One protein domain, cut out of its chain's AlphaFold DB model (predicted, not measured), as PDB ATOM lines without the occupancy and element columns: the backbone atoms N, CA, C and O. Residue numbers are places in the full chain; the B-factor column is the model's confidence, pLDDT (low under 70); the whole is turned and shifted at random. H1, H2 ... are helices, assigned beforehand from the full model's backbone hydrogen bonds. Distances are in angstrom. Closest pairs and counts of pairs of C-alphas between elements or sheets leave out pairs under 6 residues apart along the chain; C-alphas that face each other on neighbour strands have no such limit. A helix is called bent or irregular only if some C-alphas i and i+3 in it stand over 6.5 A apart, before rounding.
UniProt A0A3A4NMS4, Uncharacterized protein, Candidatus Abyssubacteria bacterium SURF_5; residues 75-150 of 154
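What this domain is: This is residues 75 to 150 of the 154 residues of an uncharacterized protein of Candidatus Abyssubacteria bacterium SURF_5 (UniProt A0A3A4NMS4). One long helix, H2, is crossed at right angles by a short helix, H5, which lies nearest the middle of a small rounded helical domain. H1 packs on the end of H5 at Leu 148, while H3 crosses H2 and, with H4, comes close to the other end of H5 at Tyr 141. The printed part has 76 residues, with five named helices in the order H1, H2, H3, H4, H5 and no named strand, and its class is all helix. The helix packing is mostly crossed, with none of the three touching pairs at a shallow tilt. The whole is compact, with a radius of gyration of the C-alphas of 11.6 A and spans of 30 by 29 by 19 A.

How they stand to each other: H2, residues 97 to 113, touches H5, residues 141 to 148, with its residues 99 to 106 alone. The closest C-alphas are those of Ile 103 and Ala 145, 6.1 A apart, and the lines are about perpendicular at 90 degrees. H3, residues 119 to 126, touches H2 at residues 102 to 106 alone. The closest C-alphas are those of Ile 102 and Val 122, 7.1 A apart, and the tilt of 70.3 degrees is only just about perpendicular. H1, residues 79 to 88, touches H5 at a steep tilt of 54 degrees, opposite ways, and the closest C-alphas are those of Ala 82 and Leu 148, 4.9 A apart. H1 and H2 are near each other. H4, residues 130 to 136, is close to H2, H3 and H5 but not clearly touching them; its closest C-alphas to H3 are those of Leu 130 and Cys 123, 6.8 A apart. H1 is apart from H3 and H4. Every backbone O i to N i+4 pair is within hydrogen-bond range in H1, H2, H3 and H4, and 2 of 4 are in H5.

Where its parts are: H2 is 24.2 A from first to last C-alpha, from C-alpha 97 at (34.922, -29.696, -6.124) to C-alpha 113 at (42.639, -47.696, 8.061). H1 is 14.4 A long and begins with C-alpha 79 at (32.988, -41.076, -10.124). H3 is 10.8 A long, H4 10.0 A and H5 9.8 A. H5 ends with C-alpha 148 at (28.435, -40.912, -2.253) and is neither bent nor irregular, but only just: C-alphas 143 and 146 are 6.4 A apart.

The domain as a whole: The two C-alphas farthest apart are those of Val 92 and Asn 113, 32.9 A, while the first and last printed C-alphas, of Asp 75 and Gly 150, are 8.7 A apart. The printed part has no cut. The link from H1 to H2 is short, and the other three links are tight. The mean pLDDT of the printed part is 90.3, and residue 92 alone is under 70.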
ATOM      1  N   ASP A  75      34.999 -51.498  -4.028       88.44
ATOM      2  CA  ASP A  75      35.976 -51.477  -5.123       88.44
ATOM      3  C   ASP A  75      35.333 -51.219  -6.490       88.44
ATOM      4  O   ASP A  75      35.996 -50.726  -7.399       88.44
ATOM      5  N   GLN A  76      34.029 -51.477  -6.635       89.38
ATOM      6  CA  GLN A  76      33.293 -51.177  -7.868       89.38
ATOM      7  C   GLN A  76      32.951 -49.688  -8.020       89.38
ATOM      8  O   GLN A  76      32.378 -49.287  -9.038       89.38
ATOM      9  N   TRP A  77      33.263 -48.874  -7.010       92.19
ATOM     10  CA  TRP A  77      32.959 -47.451  -6.999       92.19
ATOM     11  C   TRP A  77      33.731 -46.698  -8.085       92.19
ATOM     12  O   TRP A  77      34.950 -46.822  -8.189       92.19
ATOM     13  N   ASP A  78      33.024 -45.825  -8.806       91.25
ATOM     14  CA  ASP A  78      33.612 -44.829  -9.700       91.25
ATOM     15  C   ASP A  78      32.975 -43.455  -9.468       91.25
ATOM     16  O   ASP A  78      31.889 -43.329  -8.896       91.25
ATOM     17  N   GLU A  79      33.569 -42.423 -10.064       90.81
ATOM     18  CA  GLU A  79      32.988 -41.076 -10.124       90.81
ATOM     19  C   GLU A  79      31.569 -41.070 -10.719       90.81
ATOM     20  O   GLU A  79      30.696 -40.326 -10.270       90.81
ATOM     21  N   ARG A  80      31.290 -41.952 -11.688       89.06
ATOM     22  CA  ARG A  80      29.949 -42.096 -12.279       89.06
ATOM     23  C   ARG A  80      28.915 -42.565 -11.268       89.06
ATOM     24  O   ARG A  80      27.797 -42.057 -11.279       89.06
ATOM     25  N   TYR A  81      29.285 -43.495 -10.390       90.00
ATOM     26  CA  TYR A  81      28.404 -43.946  -9.319       90.00
ATOM     27  C   TYR A  81      28.052 -42.778  -8.392       90.00
ATOM     28  O   TYR A  81      26.874 -42.527  -8.137       90.00
ATOM     29  N   ALA A  82      29.062 -42.021  -7.948       91.50
ATOM     30  CA  ALA A  82      28.850 -40.852  -7.097       91.50
ATOM     31  C   ALA A  82      27.959 -39.805  -7.787       91.50
ATOM     32  O   ALA A  82      27.043 -39.266  -7.165       91.50
ATOM     33  N   PHE A  83      28.155 -39.573  -9.087       90.12
ATOM     34  CA  PHE A  83      27.318 -38.669  -9.869       90.12
ATOM     35  C   PHE A  83      25.857 -39.137  -9.932       90.12
ATOM     36  O   PHE A  83      24.963 -38.367  -9.579       90.12
ATOM     37  N   ILE A  84      25.601 -40.403 -10.286       88.75
ATOM     38  CA  ILE A  84      24.245 -40.982 -10.332       88.75
ATOM     39  C   ILE A  84      23.570 -40.873  -8.958       88.75
ATOM     40  O   ILE A  84      22.438 -40.401  -8.860       88.75
ATOM     41  N   LYS A  85      24.281 -41.217  -7.876       89.44
ATOM     42  CA  LYS A  85      23.755 -41.100  -6.508       89.44
ATOM     43  C   LYS A  85      23.495 -39.664  -6.077       89.44
ATOM     44  O   LYS A  85      22.527 -39.421  -5.360       89.44
ATOM     45  N   SER A  86      24.301 -38.704  -6.524       90.06
ATOM     46  CA  SER A  86      24.031 -37.291  -6.257       90.06
ATOM     47  C   SER A  86      22.712 -36.844  -6.897       90.06
ATOM     48  O   SER A  86      21.916 -36.164  -6.249       90.06
ATOM     49  N   LEU A  87      22.418 -37.304  -8.117       88.75
ATOM     50  CA  LEU A  87      21.160 -36.996  -8.796       88.75
ATOM     51  C   LEU A  87      19.965 -37.637  -8.083       88.75
ATOM     52  O   LEU A  87      18.967 -36.956  -7.857       88.75
ATOM     53  N   GLU A  88      20.082 -38.901  -7.660       87.75
ATOM     54  CA  GLU A  88      19.042 -39.590  -6.877       87.75
ATOM     55  C   GLU A  88      18.714 -38.867  -5.561       87.75
ATOM     56  O   GLU A  88      17.560 -38.838  -5.139       87.75
ATOM     57  N   MET A  89      19.716 -38.270  -4.908       85.50
ATOM     58  CA  MET A  89      19.526 -37.519  -3.662       85.50
ATOM     59  C   MET A  89      18.998 -36.096  -3.875       85.50
ATOM     60  O   MET A  89      18.643 -35.436  -2.906       85.50
ATOM     61  N   GLY A  90      18.908 -35.616  -5.116       83.62
ATOM     62  CA  GLY A  90      18.400 -34.278  -5.419       83.62
ATOM     63  C   GLY A  90      19.473 -33.191  -5.512       83.62
ATOM     64  O   GLY A  90      19.144 -32.007  -5.446       83.62
ATOM     65  N   TYR A  91      20.746 -33.546  -5.721       81.06
ATOM     66  CA  TYR A  91      21.784 -32.573  -6.082       81.06
ATOM     67  C   TYR A  91      21.591 -32.107  -7.535       81.06
ATOM     68  O   TYR A  91      22.275 -32.549  -8.453       81.06
ATOM     69  N   VAL A  92      20.658 -31.173  -7.751       63.44
ATOM     70  CA  VAL A  92      20.270 -30.662  -9.086       63.44
ATOM     71  C   VAL A  92      21.439 -30.007  -9.838       63.44
ATOM     72  O   VAL A  92      21.474 -30.010 -11.065       63.44
ATOM     73  N   ARG A  93      22.415 -29.447  -9.110       74.31
ATOM     74  CA  ARG A  93      23.621 -28.814  -9.679       74.31
ATOM     75  C   ARG A  93      24.821 -29.763  -9.793       74.31
ATOM     76  O   ARG A  93      25.874 -29.333 -10.253       74.31
ATOM     77  N   GLY A  94      24.668 -31.023  -9.387       79.75
ATOM     78  CA  GLY A  94      25.766 -31.982  -9.287       79.75
ATOM     79  C   GLY A  94      26.703 -31.725  -8.100       79.75
ATOM     80  O   GLY A  94      26.448 -30.881  -7.239       79.75
ATOM     81  N   LEU A  95      27.787 -32.499  -8.057       87.56
ATOM     82  CA  LEU A  95      28.820 -32.452  -7.018       87.56
ATOM     83  C   LEU A  95      29.841 -31.352  -7.330       87.56
ATOM     84  O   LEU A  95      30.465 -31.365  -8.391       87.56
ATOM     85  N   THR A  96      30.030 -30.413  -6.400       91.81
ATOM     86  CA  THR A  96      31.097 -29.402  -6.512       91.81
ATOM     87  C   THR A  96      32.459 -29.991  -6.139       91.81
ATOM     88  O   THR A  96      32.531 -31.042  -5.507       91.81
ATOM     89  N   GLU A  97      33.546 -29.289  -6.463       91.38
ATOM     90  CA  GLU A  97      34.922 -29.696  -6.124       91.38
ATOM     91  C   GLU A  97      35.101 -30.004  -4.628       91.38
ATOM     92  O   GLU A  97      35.665 -31.032  -4.271       91.38
ATOM     93  N   ARG A  98      34.485 -29.206  -3.745       91.19
ATOM     94  CA  ARG A  98      34.492 -29.462  -2.294       91.19
ATOM     95  C   ARG A  98      33.825 -30.778  -1.900       91.19
ATOM     96  O   ARG A  98      34.266 -31.420  -0.952       91.19
ATOM     97  N   HIS A  99      32.778 -31.198  -2.610       92.06
ATOM     98  CA  HIS A  99      32.175 -32.508  -2.360       92.06
ATOM     99  C   HIS A  99      33.145 -33.623  -2.751       92.06
ATOM    100  O   HIS A  99      33.289 -34.589  -2.007       92.06
ATOM    101  N   TRP A 100      33.830 -33.472  -3.888       93.50
ATOM    102  CA  TRP A 100      34.818 -34.438  -4.363       93.50
ATOM    103  C   TRP A 100      36.011 -34.565  -3.421       93.50
ATOM    104  O   TRP A 100      36.373 -35.688  -3.086       93.50
ATOM    105  N   GLU A 101      36.564 -33.452  -2.929       93.44
ATOM    106  CA  GLU A 101      37.639 -33.454  -1.922       93.44
ATOM    107  C   GLU A 101      37.274 -34.325  -0.710       93.44
ATOM    108  O   GLU A 101      38.034 -35.208  -0.314       93.44
ATOM    109  N   ILE A 102      36.066 -34.135  -0.169       93.88
ATOM    110  CA  ILE A 102      35.577 -34.882   0.996       93.88
ATOM    111  C   ILE A 102      35.364 -36.360   0.654       93.88
ATOM    112  O   ILE A 102      35.776 -37.234   1.413       93.88
ATOM    113  N   ILE A 103      34.749 -36.660  -0.495       94.12
ATOM    114  CA  ILE A 103      34.510 -38.038  -0.944       94.12
ATOM    115  C   ILE A 103      35.835 -38.792  -1.115       94.12
ATOM    116  O   ILE A 103      35.966 -39.921  -0.635       94.12
ATOM    117  N   TYR A 104      36.830 -38.177  -1.758       94.31
ATOM    118  CA  TYR A 104      38.150 -38.775  -1.936       94.31
ATOM    119  C   TYR A 104      38.870 -38.967  -0.611       94.31
ATOM    120  O   TYR A 104      39.400 -40.048  -0.363       94.31
ATOM    121  N   PHE A 105      38.808 -37.978   0.280       94.81
ATOM    122  CA  PHE A 105      39.391 -38.089   1.610       94.81
ATOM    123  C   PHE A 105      38.813 -39.274   2.402       94.81
ATOM    124  O   PHE A 105      39.562 -40.045   3.011       94.81
ATOM    125  N   ILE A 106      37.490 -39.461   2.367       93.88
ATOM    126  CA  ILE A 106      36.818 -40.594   3.020       93.88
ATOM    127  C   ILE A 106      37.322 -41.923   2.442       93.88
ATOM    128  O   ILE A 106      37.643 -42.842   3.197       93.88
ATOM    129  N   ARG A 107      37.435 -42.028   1.112       93.44
ATOM    130  CA  ARG A 107      37.913 -43.246   0.439       93.44
ATOM    131  C   ARG A 107      39.378 -43.543   0.733       93.44
ATOM    132  O   ARG A 107      39.726 -44.696   0.974       93.44
ATOM    133  N   ASP A 108      40.228 -42.527   0.754       93.88
ATOM    134  CA  ASP A 108      41.643 -42.690   1.074       93.88
ATOM    135  C   ASP A 108      41.849 -43.085   2.537       93.88
ATOM    136  O   ASP A 108      42.702 -43.921   2.838       93.88
ATOM    137  N   SER A 109      41.041 -42.541   3.446       93.62
ATOM    138  CA  SER A 109      41.050 -42.927   4.861       93.62
ATOM    139  C   SER A 109      40.590 -44.375   5.043       93.62
ATOM    140  O   SER A 109      41.238 -45.142   5.755       93.62
ATOM    141  N   PHE A 110      39.545 -44.785   4.318       92.56
ATOM    142  CA  PHE A 110      39.074 -46.169   4.307       92.56
ATOM    143  C   PHE A 110      40.129 -47.139   3.762       92.56
ATOM    144  O   PHE A 110      40.353 -48.191   4.349       92.56
ATOM    145  N   ARG A 111      40.845 -46.774   2.691       91.44
ATOM    146  CA  ARG A 111      41.943 -47.591   2.141       91.44
ATOM    147  C   ARG A 111      43.110 -47.766   3.112       91.44
ATOM    148  O   ARG A 111      43.745 -48.814   3.103       91.44
ATOM    149  N   LYS A 112      43.412 -46.747   3.922       92.31
ATOM    150  CA  LYS A 112      44.529 -46.773   4.881       92.31
ATOM    151  C   LYS A 112      44.180 -47.528   6.160       92.31
ATOM    152  O   LYS A 112      44.977 -48.334   6.625       92.31
ATOM    153  N   ASN A 113      43.002 -47.256   6.714       90.38
ATOM    154  CA  ASN A 113      42.639 -47.696   8.061       90.38
ATOM    155  C   ASN A 113      41.656 -48.877   8.051       90.38
ATOM    156  O   ASN A 113      41.458 -49.511   9.082       90.38
ATOM    157  N   GLY A 114      41.001 -49.149   6.917       89.12
ATOM    158  CA  GLY A 114      39.896 -50.110   6.815       89.12
ATOM    159  C   GLY A 114      38.599 -49.634   7.478       89.12
ATOM    160  O   GLY A 114      37.649 -50.404   7.592       89.12
ATOM    161  N   VAL A 115      38.550 -48.379   7.935       90.06
ATOM    162  CA  VAL A 115      37.430 -47.800   8.687       90.06
ATOM    163  C   VAL A 115      37.025 -46.473   8.054       90.06
ATOM    164  O   VAL A 115      37.870 -45.707   7.588       90.06
ATOM    165  N   VAL A 116      35.716 -46.214   8.011       91.06
ATOM    166  CA  VAL A 116      35.169 -44.939   7.533       91.06
ATOM    167  C   VAL A 116      35.494 -43.854   8.567       91.06
ATOM    168  O   VAL A 116      35.123 -44.029   9.730       91.06
ATOM    169  N   PRO A 117      36.152 -42.745   8.181       93.06
ATOM    170  CA  PRO A 117      36.470 -41.676   9.118       93.06
ATOM    171  C   PRO A 117      35.200 -41.037   9.685       93.06
ATOM    172  O   PRO A 117      34.135 -41.017   9.054       93.06
ATOM    173  N   THR A 118      35.315 -40.491  10.884       92.75
ATOM    174  CA  THR A 118      34.249 -39.737  11.544       92.75
ATOM    175  C   THR A 118      34.124 -38.327  10.964       92.75
ATOM    176  O   THR A 118      35.028 -37.817  10.304       92.75
ATOM    177  N   VAL A 119      33.001 -37.661  11.249       92.50
ATOM    178  CA  VAL A 119      32.770 -36.258  10.857       92.50
ATOM    179  C   VAL A 119      33.915 -35.348  11.316       92.50
ATOM    180  O   VAL A 119      34.372 -34.504  10.550       92.50
ATOM    181  N   TYR A 120      34.396 -35.544  12.545       92.56
ATOM    182  CA  TYR A 120      35.440 -34.713  13.140       92.56
ATOM    183  C   TYR A 120      36.779 -34.863  12.413       92.56
ATOM    184  O   TYR A 120      37.386 -33.857  12.067       92.56
ATOM    185  N   GLU A 121      37.187 -36.090  12.082       92.31
ATOM    186  CA  GLU A 121      38.433 -36.345  11.342       92.31
ATOM    187  C   GLU A 121      38.404 -35.718   9.939       92.31
ATOM    188  O   GLU A 121      39.395 -35.152   9.478       92.31
ATOM    189  N   VAL A 122      37.250 -35.775   9.262       92.69
ATOM    190  CA  VAL A 122      37.055 -35.133   7.952       92.69
ATOM    191  C   VAL A 122      37.151 -33.613   8.062       92.69
ATOM    192  O   VAL A 122      37.782 -32.979   7.212       92.69
ATOM    193  N   CYS A 123      36.536 -33.028   9.092       92.44
ATOM    194  CA  CYS A 123      36.596 -31.595   9.363       92.44
ATOM    195  C   CYS A 123      38.026 -31.133   9.677       92.44
ATOM    196  O   CYS A 123      38.479 -30.145   9.098       92.44
ATOM    197  N   GLU A 124      38.764 -31.861  10.518       92.31
ATOM    198  CA  GLU A 124      40.154 -31.538  10.859       92.31
ATOM    199  C   GLU A 124      41.079 -31.630   9.641       92.31
ATOM    200  O   GLU A 124      41.850 -30.704   9.374       92.31
ATOM    201  N   ALA A 125      40.969 -32.701   8.851       91.19
ATOM    202  CA  ALA A 125      41.835 -32.914   7.695       91.19
ATOM    203  C   ALA A 125      41.608 -31.889   6.574       91.19
ATOM    204  O   ALA A 125      42.565 -31.424   5.953       91.19
ATOM    205  N   ASN A 126      40.351 -31.510   6.328       90.00
ATOM    206  CA  ASN A 126      39.998 -30.560   5.270       90.00
ATOM    207  C   ASN A 126      39.938 -29.103   5.760       90.00
ATOM    208  O   ASN A 126      39.677 -28.204   4.959       90.00
ATOM    209  N   ARG A 127      40.199 -28.857   7.055       91.88
ATOM    210  CA  ARG A 127      40.026 -27.554   7.724       91.88
ATOM    211  C   ARG A 127      38.638 -26.957   7.468       91.88
ATOM    212  O   ARG A 127      38.512 -25.789   7.105       91.88
ATOM    213  N   LEU A 128      37.613 -27.792   7.620       90.69
ATOM    214  CA  LEU A 128      36.212 -27.421   7.447       90.69
ATOM    215  C   LEU A 128      35.530 -27.291   8.801       90.69
ATOM    216  O   LEU A 128      35.710 -28.123   9.689       90.69
ATOM    217  N   GLU A 129      34.682 -26.279   8.928       92.50
ATOM    218  CA  GLU A 129      33.788 -26.164  10.075       92.50
ATOM    219  C   GLU A 129      32.582 -27.096   9.907       92.50
ATOM    220  O   GLU A 129      32.133 -27.367   8.788       92.50
ATOM    221  N   LEU A 130      32.015 -27.559  11.024       91.12
ATOM    222  CA  LEU A 130      30.840 -28.436  11.008       91.12
ATOM    223  C   LEU A 130      29.664 -27.798  10.249       91.12
ATOM    224  O   LEU A 130      29.018 -28.455   9.439       91.12
ATOM    225  N   GLU A 131      29.455 -26.491  10.427       91.44
ATOM    226  CA  GLU A 131      28.408 -25.735   9.732       91.44
ATOM    227  C   GLU A 131      28.611 -25.728   8.204       91.44
ATOM    228  O   GLU A 131      27.653 -25.780   7.432       91.44
ATOM    229  N   GLN A 132      29.862 -25.692   7.735       91.62
ATOM    230  CA  GLN A 132      30.167 -25.762   6.303       91.62
ATOM    231  C   GLN A 132      29.865 -27.153   5.747       91.62
ATOM    232  O   GLN A 132      29.312 -27.268   4.653       91.62
ATOM    233  N   LEU A 133      30.187 -28.204   6.503       91.19
ATOM    234  CA  LEU A 133      29.884 -29.575   6.108       91.19
ATOM    235  C   LEU A 133      28.370 -29.806   5.999       91.19
ATOM    236  O   LEU A 133      27.917 -30.404   5.026       91.19
ATOM    237  N   GLU A 134      27.587 -29.292   6.947       90.75
ATOM    238  CA  GLU A 134      26.120 -29.361   6.914       90.75
ATOM    239  C   GLU A 134      25.526 -28.589   5.727       90.75
ATOM    240  O   GLU A 134      24.582 -29.058   5.091       90.75
ATOM    241  N   LYS A 135      26.119 -27.441   5.363       90.69
ATOM    242  CA  LYS A 135      25.733 -26.680   4.162       90.69
ATOM    243  C   LYS A 135      26.030 -27.436   2.864       90.69
ATOM    244  O   LYS A 135      25.253 -27.327   1.917       90.69
ATOM    245  N   LEU A 136      27.139 -28.175   2.803       89.75
ATOM    246  CA  LEU A 136      27.488 -29.012   1.649       89.75
ATOM    247  C   LEU A 136      26.583 -30.251   1.568       89.75
ATOM    248  O   LEU A 136      26.055 -30.588   0.508       89.75
ATOM    249  N   PHE A 137      26.347 -30.916   2.698       90.94
ATOM    250  CA  PHE A 137      25.545 -32.132   2.772       90.94
ATOM    251  C   PHE A 137      24.265 -31.909   3.590       90.94
ATOM    252  O   PHE A 137      24.216 -32.306   4.756       90.94
ATOM    253  N   PRO A 138      23.178 -31.386   2.984       89.25
ATOM    254  CA  PRO A 138      21.906 -31.183   3.687       89.25
ATOM    255  C   PRO A 138      21.258 -32.500   4.146       89.25
ATOM    256  O   PRO A 138      20.430 -32.513   5.052       89.25
ATOM    257  N   HIS A 139      21.649 -33.628   3.545       88.19
ATOM    258  CA  HIS A 139      21.227 -34.968   3.963       88.19
ATOM    259  C   HIS A 139      22.066 -35.541   5.120       88.19
ATOM    260  O   HIS A 139      21.789 -36.647   5.589       88.19
ATOM    261  N   GLY A 140      23.077 -34.803   5.585       90.50
ATOM    262  CA  GLY A 140      24.015 -35.205   6.626       90.50
ATOM    263  C   GLY A 140      25.197 -36.029   6.109       90.50
ATOM    264  O   GLY A 140      25.223 -36.500   4.972       90.50
ATOM    265  N   TYR A 141      26.184 -36.239   6.981       91.56
ATOM    266  CA  TYR A 141      27.440 -36.916   6.646       91.56
ATOM    267  C   TYR A 141      27.257 -38.373   6.193       91.56
ATOM    268  O   TYR A 141      27.740 -38.772   5.135       91.56
ATOM    269  N   HIS A 142      26.511 -39.170   6.963       90.19
ATOM    270  CA  HIS A 142      26.340 -40.598   6.682       90.19
ATOM    271  C   HIS A 142      25.512 -40.849   5.415       90.19
ATOM    272  O   HIS A 142      25.904 -41.622   4.545       90.19
ATOM    273  N   ARG A 143      24.359 -40.181   5.288       89.19
ATOM    274  CA  ARG A 143      23.464 -40.375   4.136       89.19
ATOM    275  C   ARG A 143      23.931 -39.629   2.889       89.19
ATOM    276  O   ARG A 143      23.564 -40.050   1.802       89.19
ATOM    277  N   GLY A 144      24.712 -38.559   3.044       91.12
ATOM    278  CA  GLY A 144      25.302 -37.786   1.954       91.12
ATOM    279  C   GLY A 144      26.701 -38.283   1.597       91.12
ATOM    280  O   GLY A 144      26.862 -39.060   0.660       91.12
ATOM    281  N   ALA A 145      27.714 -37.842   2.344       92.19
ATOM    282  CA  ALA A 145      29.124 -38.051   2.009       92.19
ATOM    283  C   ALA A 145      29.530 -39.538   1.952       92.19
ATOM    284  O   ALA A 145      30.091 -39.980   0.951       92.19
ATOM    285  N   VAL A 146      29.197 -40.332   2.978       92.69
ATOM    286  CA  VAL A 146      29.578 -41.761   3.035       92.69
ATOM    287  C   VAL A 146      28.864 -42.575   1.950       92.69
ATOM    288  O   VAL A 146      29.477 -43.413   1.286       92.69
ATOM    289  N   LYS A 147      27.584 -42.273   1.695       91.19
ATOM    290  CA  LYS A 147      26.808 -42.902   0.616       91.19
ATOM    291  C   LYS A 147      27.371 -42.582  -0.770       91.19
ATOM    292  O   LYS A 147      27.475 -43.483  -1.602       91.19
ATOM    293  N   LEU A 148      27.777 -41.332  -1.008       92.44
ATOM    294  CA  LEU A 148      28.435 -40.912  -2.253       92.44
ATOM    295  C   LEU A 148      29.803 -41.568  -2.435       92.44
ATOM    296  O   LEU A 148      30.150 -41.932  -3.557       92.44
ATOM    297  N   ALA A 149      30.546 -41.780  -1.346       93.06
ATOM    298  CA  ALA A 149      31.809 -42.517  -1.350       93.06
ATOM    299  C   ALA A 149      31.647 -44.026  -1.625       93.06
ATOM    300  O   ALA A 149      32.650 -44.715  -1.833       93.06
ATOM    301  N   GLY A 150      30.404 -44.532  -1.648       90.75
ATOM    302  CA  GLY A 150      30.088 -45.939  -1.899       90.75
ATOM    303  C   GLY A 150      30.552 -46.870  -0.784       90.75
ATOM    304  O   GLY A 150      30.771 -48.049  -1.037       90.75
TER     305      GLY A 150